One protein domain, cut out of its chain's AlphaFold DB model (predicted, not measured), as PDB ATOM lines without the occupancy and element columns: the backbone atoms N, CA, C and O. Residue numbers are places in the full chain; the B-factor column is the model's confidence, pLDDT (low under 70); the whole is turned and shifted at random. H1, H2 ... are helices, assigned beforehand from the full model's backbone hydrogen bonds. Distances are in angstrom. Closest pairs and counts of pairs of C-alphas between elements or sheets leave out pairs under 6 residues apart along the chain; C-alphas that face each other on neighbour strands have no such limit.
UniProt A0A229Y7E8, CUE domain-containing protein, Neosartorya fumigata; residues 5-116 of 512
ATOM      1  N   ASP A   5     272.393 264.162 249.726       77.31
ATOM      2  CA  ASP A   5     273.817 263.882 249.879       77.31
ATOM      3  C   ASP A   5     274.342 262.934 248.792       77.31
ATOM      4  O   ASP A   5     275.545 262.821 248.576       77.31
ATOM      5  N   PHE A   6     273.458 262.232 248.071       84.94
ATOM      6  CA  PHE A   6     273.883 261.296 247.030       84.94
ATOM      7  C   PHE A   6     274.564 262.015 245.865       84.94
ATOM      8  O   PHE A   6     275.561 261.535 245.344       84.94
ATOM      9  N   ILE A   7     274.040 263.161 245.434       86.12
ATOM     10  CA  ILE A   7     274.666 263.908 244.342       86.12
ATOM     11  C   ILE A   7     275.936 264.608 244.827       86.12
ATOM     12  O   ILE A   7     276.934 264.605 244.107       86.12
ATOM     13  N   ASP A   8     275.917 265.148 246.045       85.81
ATOM     14  CA  ASP A   8     277.066 265.843 246.626       85.81
ATOM     15  C   ASP A   8     278.249 264.882 246.821       85.81
ATOM     16  O   ASP A   8     279.354 265.165 246.367       85.81
ATOM     17  N   THR A   9     278.001 263.674 247.338       88.88
ATOM     18  CA  THR A   9     279.032 262.624 247.449       88.88
ATOM     19  C   THR A   9     279.594 262.193 246.094       88.88
ATOM     20  O   THR A   9     280.792 261.938 245.987       88.88
ATOM     21  N   LEU A  10     278.774 262.136 245.036       88.88
ATOM     22  CA  LEU A  10     279.269 261.867 243.681       88.88
ATOM     23  C   LEU A  10     280.081 263.042 243.120       88.88
ATOM     24  O   LEU A  10     281.037 262.807 242.385       88.88
ATOM     25  N   SER A  11     279.727 264.284 243.461       87.69
ATOM     26  CA  SER A  11     280.490 265.484 243.093       87.69
ATOM     27  C   SER A  11     281.866 265.503 243.772       87.69
ATOM     28  O   SER A  11     282.875 265.741 243.107       87.69
ATOM     29  N   ASP A  12     281.929 265.152 245.057       88.56
ATOM     30  CA  ASP A  12     283.180 265.027 245.817       88.56
ATOM     31  C   ASP A  12     284.037 263.850 245.317       88.56
ATOM     32  O   ASP A  12     285.256 263.967 245.147       88.56
ATOM     33  N   ALA A  13     283.410 262.711 245.001       89.50
ATOM     34  CA  ALA A  13     284.092 261.560 244.406       89.50
ATOM     35  C   ALA A  13     284.651 261.879 243.008       89.50
ATOM     36  O   ALA A  13     285.736 261.421 242.652       89.50
ATOM     37  N   TYR A  14     283.938 262.695 242.226       89.56
ATOM     38  CA  TYR A  14     284.400 263.162 240.920       89.56
ATOM     39  C   TYR A  14     285.630 264.075 241.047       89.56
ATOM     40  O   TYR A  14     286.528 264.004 240.213       89.56
ATOM     41  N   GLN A  15     285.695 264.914 242.087       87.19
ATOM     42  CA  GLN A  15     286.841 265.800 242.330       87.19
ATOM     43  C   GLN A  15     288.060 265.065 242.907       87.19
ATOM     44  O   GLN A  15     289.193 265.436 242.601       87.19
ATOM     45  N   SER A  16     287.847 264.040 243.736       87.00
ATOM     46  CA  SER A  16     288.939 263.310 244.397       87.00
ATOM     47  C   SER A  16     289.662 262.324 243.474       87.00
ATOM     48  O   SER A  16     290.887 262.227 243.526       87.00
ATOM     49  N   GLU A  17     288.942 261.625 242.596       85.00
ATOM     50  CA  GLU A  17     289.526 260.654 241.666       85.00
ATOM     51  C   GLU A  17     289.728 261.289 240.281       85.00
ATOM     52  O   GLU A  17     288.816 261.917 239.763       85.00
ATOM     53  N   ARG A  18     290.887 261.107 239.627       80.25
ATOM     54  CA  ARG A  18     291.161 261.669 238.278       80.25
ATOM     55  C   ARG A  18     291.030 260.663 237.128       80.25
ATOM     56  O   ARG A  18     291.344 260.979 235.980       80.25
ATOM     57  N   ARG A  19     290.604 259.429 237.411       85.75
ATOM     58  CA  ARG A  19     290.474 258.370 236.399       85.75
ATOM     59  C   ARG A  19     289.270 258.625 235.495       85.75
ATOM     60  O   ARG A  19     288.126 258.573 235.941       85.75
ATOM     61  N   VAL A  20     289.533 258.769 234.197       83.50
ATOM     62  CA  VAL A  20     288.510 259.027 233.167       83.50
ATOM     63  C   VAL A  20     287.420 257.947 233.147       83.50
ATOM     64  O   VAL A  20     286.242 258.257 232.991       83.50
ATOM     65  N   ASP A  21     287.774 256.674 233.333       86.00
ATOM     66  CA  ASP A  21     286.784 255.588 233.327       86.00
ATOM     67  C   ASP A  21     285.869 255.604 234.552       86.00
ATOM     68  O   ASP A  21     284.687 255.281 234.445       86.00
ATOM     69  N   PHE A  22     286.382 256.047 235.700       88.69
ATOM     70  CA  PHE A  22     285.579 256.217 236.905       88.69
ATOM     71  C   PHE A  22     284.589 257.375 236.740       88.69
ATOM     72  O   PHE A  22     283.398 257.210 237.010       88.69
ATOM     73  N   HIS A  23     285.043 258.504 236.185       89.62
ATOM     74  CA  HIS A  23     284.183 259.642 235.840       89.62
ATOM     75  C   HIS A  23     283.023 259.243 234.926       89.62
ATOM     76  O   HIS A  23     281.878 259.584 235.222       89.62
ATOM     77  N   LYS A  24     283.271 258.424 233.893       88.44
ATOM     78  CA  LYS A  24     282.203 257.900 233.017       88.44
ATOM     79  C   LYS A  24     281.126 257.146 233.790       88.44
ATOM     80  O   LYS A  24     279.941 257.319 233.510       88.44
ATOM     81  N   VAL A  25     281.523 256.293 234.736       91.12
ATOM     82  CA  VAL A  25     280.583 255.496 235.540       91.12
ATOM     83  C   VAL A  25     279.751 256.406 236.442       91.12
ATOM     84  O   VAL A  25     278.529 256.250 236.501       91.12
ATOM     85  N   LEU A  26     280.375 257.396 237.090       90.81
ATOM     86  CA  LEU A  26     279.668 258.386 237.906       90.81
ATOM     87  C   LEU A  26     278.650 259.174 237.071       90.81
ATOM     88  O   LEU A  26     277.474 259.246 237.431       90.81
ATOM     89  N   VAL A  27     279.070 259.699 235.917       91.88
ATOM     90  CA  VAL A  27     278.209 260.479 235.018       91.88
ATOM     91  C   VAL A  27     277.064 259.630 234.467       91.88
ATOM     92  O   VAL A  27     275.922 260.090 234.433       91.88
ATOM     93  N   ALA A  28     277.319 258.370 234.101       91.38
ATOM     94  CA  ALA A  28     276.280 257.441 233.665       91.38
ATOM     95  C   ALA A  28     275.244 257.177 234.771       91.38
ATOM     96  O   ALA A  28     274.041 257.209 234.499       91.38
ATOM     97  N   ASN A  29     275.687 256.979 236.016       91.50
ATOM     98  CA  ASN A  29     274.798 256.790 237.164       91.50
ATOM     99  C   ASN A  29     273.919 258.024 237.413       91.50
ATOM    100  O   ASN A  29     272.698 257.889 237.552       91.50
ATOM    101  N   VAL A  30     274.504 259.227 237.397       92.00
ATOM    102  CA  VAL A  30     273.752 260.486 237.540       92.00
ATOM    103  C   VAL A  30     272.765 260.667 236.386       92.00
ATOM    104  O   VAL A  30     271.598 260.988 236.615       92.00
ATOM    105  N   TYR A  31     273.182 260.401 235.147       92.69
ATOM    106  CA  TYR A  31     272.326 260.503 233.965       92.69
ATOM    107  C   TYR A  31     271.125 259.550 234.024       92.69
ATOM    108  O   TYR A  31     269.986 259.964 233.781       92.69
ATOM    109  N   VAL A  32     271.337 258.278 234.372       91.56
ATOM    110  CA  VAL A  32     270.244 257.306 234.539       91.56
ATOM    111  C   VAL A  32     269.323 257.742 235.678       91.56
ATOM    112  O   VAL A  32     268.103 257.749 235.508       91.56
ATOM    113  N   GLY A  33     269.893 258.194 236.798       89.38
ATOM    114  CA  GLY A  33     269.155 258.725 237.941       89.38
ATOM    115  C   GLY A  33     268.237 259.891 237.567       89.38
ATOM    116  O   GLY A  33     267.034 259.834 237.824       89.38
ATOM    117  N   LEU A  34     268.766 260.918 236.904       89.88
ATOM    118  CA  LEU A  34     267.999 262.096 236.485       89.88
ATOM    119  C   LEU A  34     266.973 261.759 235.401       89.88
ATOM    120  O   LEU A  34     265.820 262.173 235.492       89.88
ATOM    121  N   THR A  35     267.337 260.961 234.395       89.38
ATOM    122  CA  THR A  35     266.379 260.585 233.343       89.38
ATOM    123  C   THR A  35     265.277 259.660 233.848       89.38
ATOM    124  O   THR A  35     264.184 259.678 233.282       89.38
ATOM    125  N   SER A  36     265.510 258.894 234.920       89.38
ATOM    126  CA  SER A  36     264.466 258.079 235.548       89.38
ATOM    127  C   SER A  36     263.332 258.930 236.134       89.38
ATOM    128  O   SER A  36     262.180 258.521 236.071       89.38
ATOM    129  N   LEU A  37     263.612 260.159 236.588       87.44
ATOM    130  CA  LEU A  37     262.593 261.090 237.098       87.44
ATOM    131  C   LEU A  37     261.626 261.584 236.012       87.44
ATOM    132  O   LEU A  37     260.509 261.995 236.326       87.44
ATOM    133  N   LEU A  38     262.041 261.522 234.744       84.56
ATOM    134  CA  LEU A  38     261.204 261.833 233.580       84.56
ATOM    135  C   LEU A  38     260.543 260.585 232.977       84.56
ATOM    136  O   LEU A  38     259.686 260.711 232.105       84.56
ATOM    137  N   LYS A  39     260.945 259.379 233.401       79.94
ATOM    138  CA  LYS A  39     260.446 258.103 232.881       79.94
ATOM    139  C   LYS A  39     259.512 257.455 233.902       79.94
ATOM    140  O   LYS A  39     259.957 256.862 234.875       79.94
ATOM    141  N   GLY A  40     258.210 257.517 233.650       73.44
ATOM    142  CA  GLY A  40     257.199 256.843 234.465       73.44
ATOM    143  C   GLY A  40     255.810 257.445 234.268       73.44
ATOM    144  O   GLY A  40     255.664 258.466 233.606       73.44
ATOM    145  N   GLY A  41     254.783 256.826 234.861       70.81
ATOM    146  CA  GLY A  41     253.401 257.330 234.789       70.81
ATOM    147  C   GLY A  41     253.165 258.637 235.561       70.81
ATOM    148  O   GLY A  41     252.165 259.309 235.330       70.81
ATOM    149  N   LYS A  42     254.083 259.007 236.466       78.38
ATOM    150  CA  LYS A  42     254.100 260.282 237.200       78.38
ATOM    151  C   LYS A  42     255.519 260.873 237.160       78.38
ATOM    152  O   LYS A  42     256.322 260.550 238.034       78.38
ATOM    153  N   PRO A  43     255.866 261.654 236.126       83.44
ATOM    154  CA  PRO A  43     257.159 262.331 236.048       83.44
ATOM    155  C   PRO A  43     257.299 263.376 237.166       83.44
ATOM    156  O   PRO A  43     256.432 264.229 237.354       83.44
ATOM    157  N   ASN A  44     258.416 263.331 237.892       85.94
ATOM    158  CA  ASN A  44     258.696 264.216 239.024       85.94
ATOM    159  C   ASN A  44     259.621 265.359 238.585       85.94
ATOM    160  O   ASN A  44     260.808 265.381 238.915       85.94
ATOM    161  N   LEU A  45     259.068 266.311 237.822       87.62
ATOM    162  CA  LEU A  45     259.831 267.447 237.291       87.62
ATOM    163  C   LEU A  45     260.401 268.341 238.404       87.62
ATOM    164  O   LEU A  45     261.536 268.789 238.289       87.62
ATOM    165  N   SER A  46     259.655 268.570 239.488       88.62
ATOM    166  CA  SER A  46     260.116 269.385 240.623       88.62
ATOM    167  C   SER A  46     261.419 268.851 241.213       88.62
ATOM    168  O   SER A  46     262.393 269.592 241.310       88.62
ATOM    169  N   LEU A  47     261.462 267.548 241.502       88.75
ATOM    170  CA  LEU A  47     262.645 266.893 242.044       88.75
ATOM    171  C   LEU A  47     263.816 266.959 241.057       88.75
ATOM    172  O   LEU A  47     264.931 267.246 241.470       88.75
ATOM    173  N   LEU A  48     263.575 266.745 239.759       89.94
ATOM    174  CA  LEU A  48     264.622 266.875 238.742       89.94
ATOM    175  C   LEU A  48     265.206 268.291 238.703       89.94
ATOM    176  O   LEU A  48     266.425 268.439 238.649       89.94
ATOM    177  N   LEU A  49     264.353 269.318 238.734       90.75
ATOM    178  CA  LEU A  49     264.808 270.704 238.749       90.75
ATOM    179  C   LEU A  49     265.616 270.985 240.014       90.75
ATOM    180  O   LEU A  49     266.703 271.535 239.899       90.75
ATOM    181  N   ASP A  50     265.147 270.566 241.190       90.81
ATOM    182  CA  ASP A  50     265.871 270.765 242.449       90.81
ATOM    183  C   ASP A  50     267.260 270.100 242.427       90.81
ATOM    184  O   ASP A  50     268.244 270.743 242.786       90.81
ATOM    185  N   GLN A  51     267.376 268.868 241.909       90.25
ATOM    186  CA  GLN A  51     268.675 268.197 241.747       90.25
ATOM    187  C   GLN A  51     269.591 268.925 240.744       90.25
ATOM    188  O   GLN A  51     270.790 269.062 240.983       90.25
ATOM    189  N   LEU A  52     269.046 269.424 239.629       91.31
ATOM    190  CA  LEU A  52     269.818 270.203 238.655       91.31
ATOM    191  C   LEU A  52     270.240 271.574 239.198       91.31
ATOM    192  O   LEU A  52     271.329 272.036 238.871       91.31
ATOM    193  N   PHE A  53     269.418 272.219 240.030       91.12
ATOM    194  CA  PHE A  53     269.794 273.445 240.735       91.12
ATOM    195  C   PHE A  53     270.895 273.183 241.766       91.12
ATOM    196  O   PHE A  53     271.826 273.979 241.841       91.12
ATOM    197  N   GLY A  54     270.831 272.067 242.501       89.12
ATOM    198  CA  GLY A  54     271.899 271.636 243.411       89.12
ATOM    199  C   GLY A  54     273.220 271.419 242.674       89.12
ATOM    200  O   GLY A  54     274.230 272.031 243.015       89.12
ATOM    201  N   LEU A  55     273.193 270.667 241.568       89.50
ATOM    202  CA  LEU A  55     274.370 270.485 240.716       89.50
ATOM    203  C   LEU A  55     274.891 271.815 240.153       89.50
ATOM    204  O   LEU A  55     276.096 272.060 240.166       89.50
ATOM    205  N   LYS A  56     273.996 272.693 239.685       90.25
ATOM    206  CA  LYS A  56     274.349 274.023 239.171       90.25
ATOM    207  C   LYS A  56     275.054 274.862 240.245       90.25
ATOM    208  O   LYS A  56     276.050 275.516 239.943       90.25
ATOM    209  N   ALA A  57     274.547 274.832 241.479       88.62
ATOM    210  CA  ALA A  57     275.136 275.528 242.617       88.62
ATOM    211  C   ALA A  57     276.505 274.940 242.993       88.62
ATOM    212  O   ALA A  57     277.454 275.699 243.159       88.62
ATOM    213  N   SER A  58     276.636 273.608 243.032       84.75
ATOM    214  CA  SER A  58     277.909 272.925 243.323       84.75
ATOM    215  C   SER A  58     279.002 273.232 242.292       84.75
ATOM    216  O   SER A  58     280.172 273.360 242.639       84.75
ATOM    217  N   ALA A  59     278.615 273.416 241.026       85.12
ATOM    218  CA  ALA A  59     279.522 273.780 239.943       85.12
ATOM    219  C   ALA A  59     279.793 275.297 239.852       85.12
ATOM    220  O   ALA A  59     280.563 275.721 238.993       85.12
ATOM    221  N   GLY A  60     279.166 276.125 240.701       80.94
ATOM    222  CA  GLY A  60     279.340 277.581 240.685       80.94
ATOM    223  C   GLY A  60     278.867 278.246 239.387       80.94
ATOM    224  O   GLY A  60     279.398 279.272 238.982       80.94
ATOM    225  N   VAL A  61     277.895 277.663 238.679       78.88
ATOM    226  CA  VAL A  61     277.496 278.168 237.355       78.88
ATOM    227  C   VAL A  61     276.906 279.577 237.471       78.88
ATOM    228  O   VAL A  61     275.829 279.765 238.046       78.88
ATOM    229  N   GLY A  62     277.578 280.551 236.856       68.44
ATOM    230  CA  GLY A  62     277.191 281.962 236.877       68.44
ATOM    231  C   GLY A  62     277.780 282.768 238.038       68.44
ATOM    232  O   GLY A  62     277.433 283.939 238.179       68.44
ATOM    233  N   THR A  63     278.664 282.185 238.856       73.81
ATOM    234  CA  THR A  63     279.492 282.941 239.805       73.81
ATOM    235  C   THR A  63     280.882 283.192 239.205       73.81
ATOM    236  O   THR A  63     281.391 282.355 238.462       73.81
ATOM    237  N   PRO A  64     281.552 284.313 239.535       59.00
ATOM    238  CA  PRO A  64     282.932 284.571 239.095       59.00
ATOM    239  C   PRO A  64     283.941 283.552 239.658       59.00
ATOM    240  O   PRO A  64     285.082 283.500 239.218       59.00
ATOM    241  N   THR A  65     283.509 282.733 240.622       54.94
ATOM    242  CA  THR A  65     284.257 281.634 241.241       54.94
ATOM    243  C   THR A  65     284.052 280.285 240.549       54.94
ATOM    244  O   THR A  65     284.517 279.271 241.072       54.94
ATOM    245  N   ALA A  66     283.337 280.236 239.417       62.22
ATOM    246  CA  ALA A  66     283.177 279.016 238.634       62.22
ATOM    247  C   ALA A  66     284.565 278.469 238.278       62.22
ATOM    248  O   ALA A  66     285.295 279.049 237.471       62.22
ATOM    249  N   LYS A  67     284.951 277.359 238.913       57.47
ATOM    250  CA  LYS A  67     286.220 276.695 238.629       57.47
ATOM    251  C   LYS A  67     286.225 276.334 237.144       57.47
ATOM    252  O   LYS A  67     285.318 275.647 236.675       57.47
ATOM    253  N   ARG A  68     287.246 276.773 236.400       67.69
ATOM    254  CA  ARG A  68     287.514 276.341 235.013       67.69
ATOM    255  C   ARG A  68     288.076 274.912 234.989       67.69
ATOM    256  O   ARG A  68     289.068 274.630 234.330       67.69
ATOM    257  N   GLU A  69     287.465 274.031 235.767       78.38
ATOM    258  CA  GLU A  69     287.816 272.626 235.909       78.38
ATOM    259  C   GLU A  69     286.628 271.782 235.436       78.38
ATOM    260  O   GLU A  69     285.474 272.216 235.549       78.38
ATOM    261  N   PRO A  70     286.868 270.571 234.907       84.06
ATOM    262  CA  PRO A  70     285.784 269.660 234.590       84.06
ATOM    263  C   PRO A  70     285.034 269.307 235.882       84.06
ATOM    264  O   PRO A  70     285.589 268.714 236.797       84.06
ATOM    265  N   THR A  71     283.757 269.669 235.953       89.38
ATOM    266  CA  THR A  71     282.826 269.257 237.014       89.38
ATOM    267  C   THR A  71     281.937 268.111 236.539       89.38
ATOM    268  O   THR A  71     281.700 267.961 235.336       89.38
ATOM    269  N   ILE A  72     281.342 267.362 237.474       90.75
ATOM    270  CA  ILE A  72     280.375 266.302 237.147       90.75
ATOM    271  C   ILE A  72     279.192 266.823 236.311       90.75
ATOM    272  O   ILE A  72     278.731 266.138 235.398       90.75
ATOM    273  N   LEU A  73     278.726 268.056 236.564       91.31
ATOM    274  CA  LEU A  73     277.665 268.681 235.772       91.31
ATOM    275  C   LEU A  73     278.154 269.039 234.365       91.31
ATOM    276  O   LEU A  73     277.415 268.811 233.410       91.31
ATOM    277  N   SER A  74     279.378 269.560 234.224       90.75
ATOM    278  CA  SER A  74     279.954 269.889 232.915       90.75
ATOM    279  C   SER A  74     280.110 268.659 232.014       90.75
ATOM    280  O   SER A  74     279.741 268.716 230.839       90.75
ATOM    281  N   ASP A  75     280.562 267.529 232.571       90.12
ATOM    282  CA  ASP A  75     280.687 266.276 231.824       90.12
ATOM    283  C   ASP A  75     279.294 265.735 231.475       90.12
ATOM    284  O   ASP A  75     278.995 265.465 230.311       90.12
ATOM    285  N   LEU A  76     278.367 265.711 232.441       91.75
ATOM    286  CA  LEU A  76     276.987 265.264 232.239       91.75
ATOM    287  C   LEU A  76     276.282 265.995 231.086       91.75
ATOM    288  O   LEU A  76     275.663 265.351 230.239       91.75
ATOM    289  N   ILE A  77     276.346 267.327 231.022       92.00
ATOM    290  CA  ILE A  77     275.665 268.099 229.966       92.00
ATOM    291  C   ILE A  77     276.395 268.055 228.616       92.00
ATOM    292  O   ILE A  77     275.765 268.278 227.575       92.00
ATOM    293  N   CYS A  78     277.705 267.785 228.608       89.44
ATOM    294  CA  CYS A  78     278.501 267.687 227.385       89.44
ATOM    295  C   CYS A  78     278.428 266.299 226.739       89.44
ATOM    296  O   CYS A  78     278.413 266.215 225.502       89.44
ATOM    297  N   SER A  79     278.353 265.242 227.553       87.38
ATOM    298  CA  SER A  79     278.337 263.835 227.135       87.38
ATOM    299  C   SER A  79     276.932 263.264 226.900       87.38
ATOM    300  O   SER A  79     276.795 262.296 226.149       87.38
ATOM    301  N   SER A  80     275.876 263.860 227.471       89.88
ATOM    302  CA  SER A  80     274.507 263.317 227.410       89.88
ATOM    303  C   SER A  80     273.502 264.163 226.612       89.88
ATOM    304  O   SER A  80     273.731 265.324 226.270       89.88
ATOM    305  N   ASP A  81     272.335 263.573 226.326       91.00
ATOM    306  CA  ASP A  81     271.178 264.239 225.710       91.00
ATOM    307  C   ASP A  81     270.193 264.817 226.751       91.00
ATOM    308  O   ASP A  81     269.060 265.172 226.409       91.00
ATOM    309  N   LEU A  82     270.615 264.947 228.017       91.69
ATOM    310  CA  LEU A  82     269.759 265.353 229.137       91.69
ATOM    311  C   LEU A  82     269.066 266.700 228.898       91.69
ATOM    312  O   LEU A  82     267.854 266.805 229.093       91.69
ATOM    313  N   LEU A  83     269.795 267.707 228.403       92.12
ATOM    314  CA  LEU A  83     269.221 269.026 228.100       92.12
ATOM    315  C   LEU A  83     268.173 268.964 226.978       92.12
ATOM    316  O   LEU A  83     267.182 269.688 227.026       92.12
ATOM    317  N   ALA A  84     268.359 268.086 225.987       91.62
ATOM    318  CA  ALA A  84     267.395 267.906 224.900       91.62
ATOM    319  C   ALA A  84     266.125 267.185 225.382       91.62
ATOM    320  O   ALA A  84     265.024 267.486 224.925       91.62
ATOM    321  N   ARG A  85     266.251 266.243 226.327       90.31
ATOM    322  CA  ARG A  85     265.094 265.592 226.968       90.31
ATOM    323  C   ARG A  85     264.313 266.565 227.845       90.31
ATOM    324  O   ARG A  85     263.087 266.566 227.780       90.31
ATOM    325  N   LEU A  86     265.017 267.390 228.619       90.44
ATOM    326  CA  LEU A  86     264.403 268.415 229.459       90.44
ATOM    327  C   LEU A  86     263.639 269.444 228.614       90.44
ATOM    328  O   LEU A  86     262.486 269.723 228.911       90.44
ATOM    329  N   GLU A  87     264.236 269.932 227.522       92.00
ATOM    330  CA  GLU A  87     263.582 270.845 226.570       92.00
ATOM    331  C   GLU A  87     262.289 270.256 225.996       92.00
ATOM    332  O   GLU A  87     261.242 270.896 226.032       92.00
ATOM    333  N   ARG A  88     262.326 269.002 225.525       91.31
ATOM    334  CA  ARG A  88     261.126 268.325 225.005       91.31
ATOM    335  C   ARG A  88     260.020 268.217 226.051       91.31
ATOM    336  O   ARG A  88     258.852 268.336 225.699       91.31
ATOM    337  N   TYR A  89     260.379 267.975 227.310       89.00
ATOM    338  CA  TYR A  89     259.410 267.888 228.396       89.00
ATOM    339  C   TYR A  89     258.815 269.263 228.738       89.00
ATOM    340  O   TYR A  89     257.599 269.382 228.865       89.00
ATOM    341  N   LEU A  90     259.648 270.305 228.825       89.69
ATOM    342  CA  LEU A  90     259.204 271.678 229.093       89.69
ATOM    343  C   LEU A  90     258.320 272.234 227.969       89.69
ATOM    344  O   LEU A  90     257.357 272.934 228.254       89.69
ATOM    345  N   ASN A  91     258.551 271.840 226.715       90.50
ATOM    346  CA  ASN A  91     257.665 272.206 225.605       90.50
ATOM    347  C   ASN A  91     256.241 271.637 225.759       90.50
ATOM    348  O   ASN A  91     255.286 272.241 225.279       90.50
ATOM    349  N   MET A  92     256.087 270.482 226.417       88.25
ATOM    350  CA  MET A  92     254.776 269.883 226.708       88.25
ATOM    351  C   MET A  92     254.166 270.426 228.007       88.25
ATOM    352  O   MET A  92     252.945 270.477 228.151       88.25
ATOM    353  N   HIS A  93     255.016 270.822 228.953       86.31
ATOM    354  CA  HIS A  93     254.645 271.305 230.278       86.31
ATOM    355  C   HIS A  93     255.431 272.584 230.602       86.31
ATOM    356  O   HIS A  93     256.445 272.509 231.304       86.31
ATOM    357  N   PRO A  94     254.990 273.747 230.084       85.31
ATOM    358  CA  PRO A  94     255.745 274.987 230.195       85.31
ATOM    359  C   PRO A  94     255.900 275.390 231.658       85.31
ATOM    360  O   PRO A  94     254.927 275.493 232.412       85.31
ATOM    361  N   GLN A  95     257.145 275.619 232.063       87.50
ATOM    362  CA  GLN A  95     257.490 276.020 233.419       87.50
ATOM    363  C   GLN A  95     258.697 276.956 233.372       87.50
ATOM    364  O   GLN A  95     259.827 276.511 233.179       87.50
ATOM    365  N   LYS A  96     258.464 278.243 233.659       89.50
ATOM    366  CA  LYS A  96     259.484 279.309 233.609       89.50
ATOM    367  C   LYS A  96     260.771 278.954 234.362       89.50
ATOM    368  O   LYS A  96     261.860 279.061 233.819       89.50
ATOM    369  N   ARG A  97     260.640 278.403 235.579       90.75
ATOM    370  CA  ARG A  97     261.783 277.948 236.399       90.75
ATOM    371  C   ARG A  97     262.680 276.940 235.662       90.75
ATOM    372  O   ARG A  97     263.893 276.961 235.838       90.75
ATOM    373  N   GLY A  98     262.085 276.036 234.884       90.38
ATOM    374  CA  GLY A  98     262.818 275.045 234.098       90.38
ATOM    375  C   GLY A  98     263.427 275.631 232.825       90.38
ATOM    376  O   GLY A  98     264.542 275.263 232.470       90.38
ATOM    377  N   GLU A  99     262.730 276.561 232.171       92.69
ATOM    378  CA  GLU A  99     263.197 277.261 230.965       92.69
ATOM    379  C   GLU A  99     264.417 278.154 231.251       92.69
ATOM    380  O   GLU A  99     265.414 278.099 230.521       92.69
ATOM    381  N   ASP A 100     264.391 278.895 232.360       92.69
ATOM    382  CA  ASP A 100     265.516 279.722 232.816       92.69
ATOM    383  C   ASP A 100     266.737 278.855 233.156       92.69
ATOM    384  O   ASP A 100     267.874 279.152 232.773       92.69
ATOM    385  N   LEU A 101     266.502 277.728 233.842       92.88
ATOM    386  CA  LEU A 101     267.549 276.764 234.166       92.88
ATOM    387  C   LEU A 101     268.146 276.143 232.900       92.88
ATOM    388  O   LEU A 101     269.366 276.066 232.778       92.88
ATOM    389  N   LEU A 102     267.308 275.726 231.951       93.62
ATOM    390  CA  LEU A 102     267.742 275.146 230.682       93.62
ATOM    391  C   LEU A 102     268.615 276.128 229.892       93.62
ATOM    392  O   LEU A 102     269.649 275.722 229.362       93.62
ATOM    393  N   SER A 103     268.223 277.401 229.836       93.12
ATOM    394  CA  SER A 103     268.996 278.460 229.177       93.12
ATOM    395  C   SER A 103     270.363 278.632 229.841       93.12
ATOM    396  O   SER A 103     271.391 278.572 229.171       93.12
ATOM    397  N   SER A 104     270.393 278.714 231.174       92.88
ATOM    398  CA  SER A 104     271.639 278.813 231.938       92.88
ATOM    399  C   SER A 104     272.557 277.594 231.767       92.88
ATOM    400  O   SER A 104     273.770 277.757 231.650       92.88
ATOM    401  N   LEU A 105     272.004 276.378 231.726       92.19
ATOM    402  CA  LEU A 105     272.780 275.153 231.511       92.19
ATOM    403  C   LEU A 105     273.303 275.036 230.073       92.19
ATOM    404  O   LEU A 105     274.341 274.414 229.859       92.19
ATOM    405  N   ARG A 106     272.620 275.622 229.079       92.75
ATOM    406  CA  ARG A 106     273.121 275.680 227.694       92.75
ATOM    407  C   ARG A 106     274.328 276.594 227.572       92.75
ATOM    408  O   ARG A 106     275.315 276.152 226.992       92.75
ATOM    409  N   SER A 107     274.272 277.786 228.165       91.25
ATOM    410  CA  SER A 107     275.427 278.689 228.221       91.25
ATOM    411  C   SER A 107     276.617 278.004 228.894       91.25
ATOM    412  O   SER A 107     277.686 277.907 228.301       91.25
ATOM    413  N   TYR A 108     276.394 277.380 230.056       90.06
ATOM    414  CA  TYR A 108     277.451 276.648 230.759       90.06
ATOM    415  C   TYR A 108     277.988 275.443 229.972       90.06
ATOM    416  O   TYR A 108     279.183 275.156 230.005       90.06
ATOM    417  N   ARG A 109     277.139 274.725 229.221       91.06
ATOM    418  CA  ARG A 109     277.599 273.659 228.316       91.06
ATOM    419  C   ARG A 109     278.542 274.218 227.260       91.06
ATOM    420  O   ARG A 109     279.535 273.580 226.944       91.06
ATOM    421  N   ASP A 110     278.206 275.357 226.668       88.00
ATOM    422  CA  ASP A 110     279.005 275.936 225.596       88.00
ATOM    423  C   ASP A 110     280.364 276.440 226.117       88.00
ATOM    424  O   ASP A 110     281.371 276.188 225.458       88.00
ATOM    425  N   GLU A 111     280.412 276.986 227.337       87.12
ATOM    426  CA  GLU A 111     281.650 277.331 228.060       87.12
ATOM    427  C   GLU A 111     282.496 276.097 228.426       87.12
ATOM    428  O   GLU A 111     283.721 276.122 228.337       87.12
ATOM    429  N   SER A 112     281.854 274.991 228.814       86.81
ATOM    430  CA  SER A 112     282.544 273.790 229.307       86.81
ATOM    431  C   SER A 112     282.924 272.762 228.236       86.81
ATOM    432  O   SER A 112     283.610 271.784 228.539       86.81
ATOM    433  N   LYS A 113     282.547 272.977 226.969       84.06
ATOM    434  CA  LYS A 113     282.906 272.086 225.846       84.06
ATOM    435  C   LYS A 113     284.409 271.869 225.699       84.06
ATOM    436  O   LYS A 113     284.806 270.783 225.291       84.06
ATOM    437  N   ALA A 114     285.227 272.870 226.018       81.69
ATOM    438  CA  ALA A 114     286.681 272.773 225.902       81.69
ATOM    439  C   ALA A 114     287.278 271.695 226.825       81.69
ATOM    440  O   ALA A 114     288.285 271.078 226.484       81.69
ATOM    441  N   PHE A 115     286.633 271.419 227.962       80.25
ATOM    442  CA  PHE A 115     287.088 270.395 228.907       80.25
ATOM    443  C   PHE A 115     286.762 268.975 228.436       80.25
ATOM    444  O   PHE A 115     287.448 268.024 228.804       80.25
ATOM    445  N   HIS A 116     285.740 268.824 227.588       81.69
ATOM    446  CA  HIS A 116     285.171 267.531 227.221       81.69
ATOM    447  C   HIS A 116     285.300 267.297 225.720       81.69
ATOM    448  O   HIS A 116     284.428 267.661 224.928       81.69
TER     449      HIS A 116
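AT A GLANCE: This is residues 5 to 116 of the 512 residues of the protein "CUE domain-containing protein" of Neosartorya fumigata (UniProt A0A229Y7E8). Two helical hairpins, H1-H2 and H5-H6, have short H4 crosswise between H2 and H6, with H3 along one side. The printed part has 112 residues with six named helices and no named strand: all helix. It is compact, radius of gyration of the C-alphas 13.5 A, spanning 38 by 28 by 22 A.

IN THESE COORDINATES: Find C-alpha 5 at (273.817, 263.882, 249.879), where H1, residues 5 to 16, begins. H2, 20 to 36, H3, 45 to 58, H4, 72 to 79, and H5, 82 to 92, follow. H6, 96 to 115, runs 29.4 A to C-alpha 115 at (287.088, 270.395, 228.907).

HOW THE PARTS SIT: H4 touches H2 about perpendicular, at 84 degrees; their closest C-alphas, Leu 76 and Val 27, are 5.7 A apart. Every O i to N i+4 pair is within hydrogen-bond range in H1 to H4, 6 of 7 in H5, 14 of 16 in H6.

THE WHOLE: The printed part has no cut; in its long link, residues 59 to 71, confidence is low at 62 and 64 to 68.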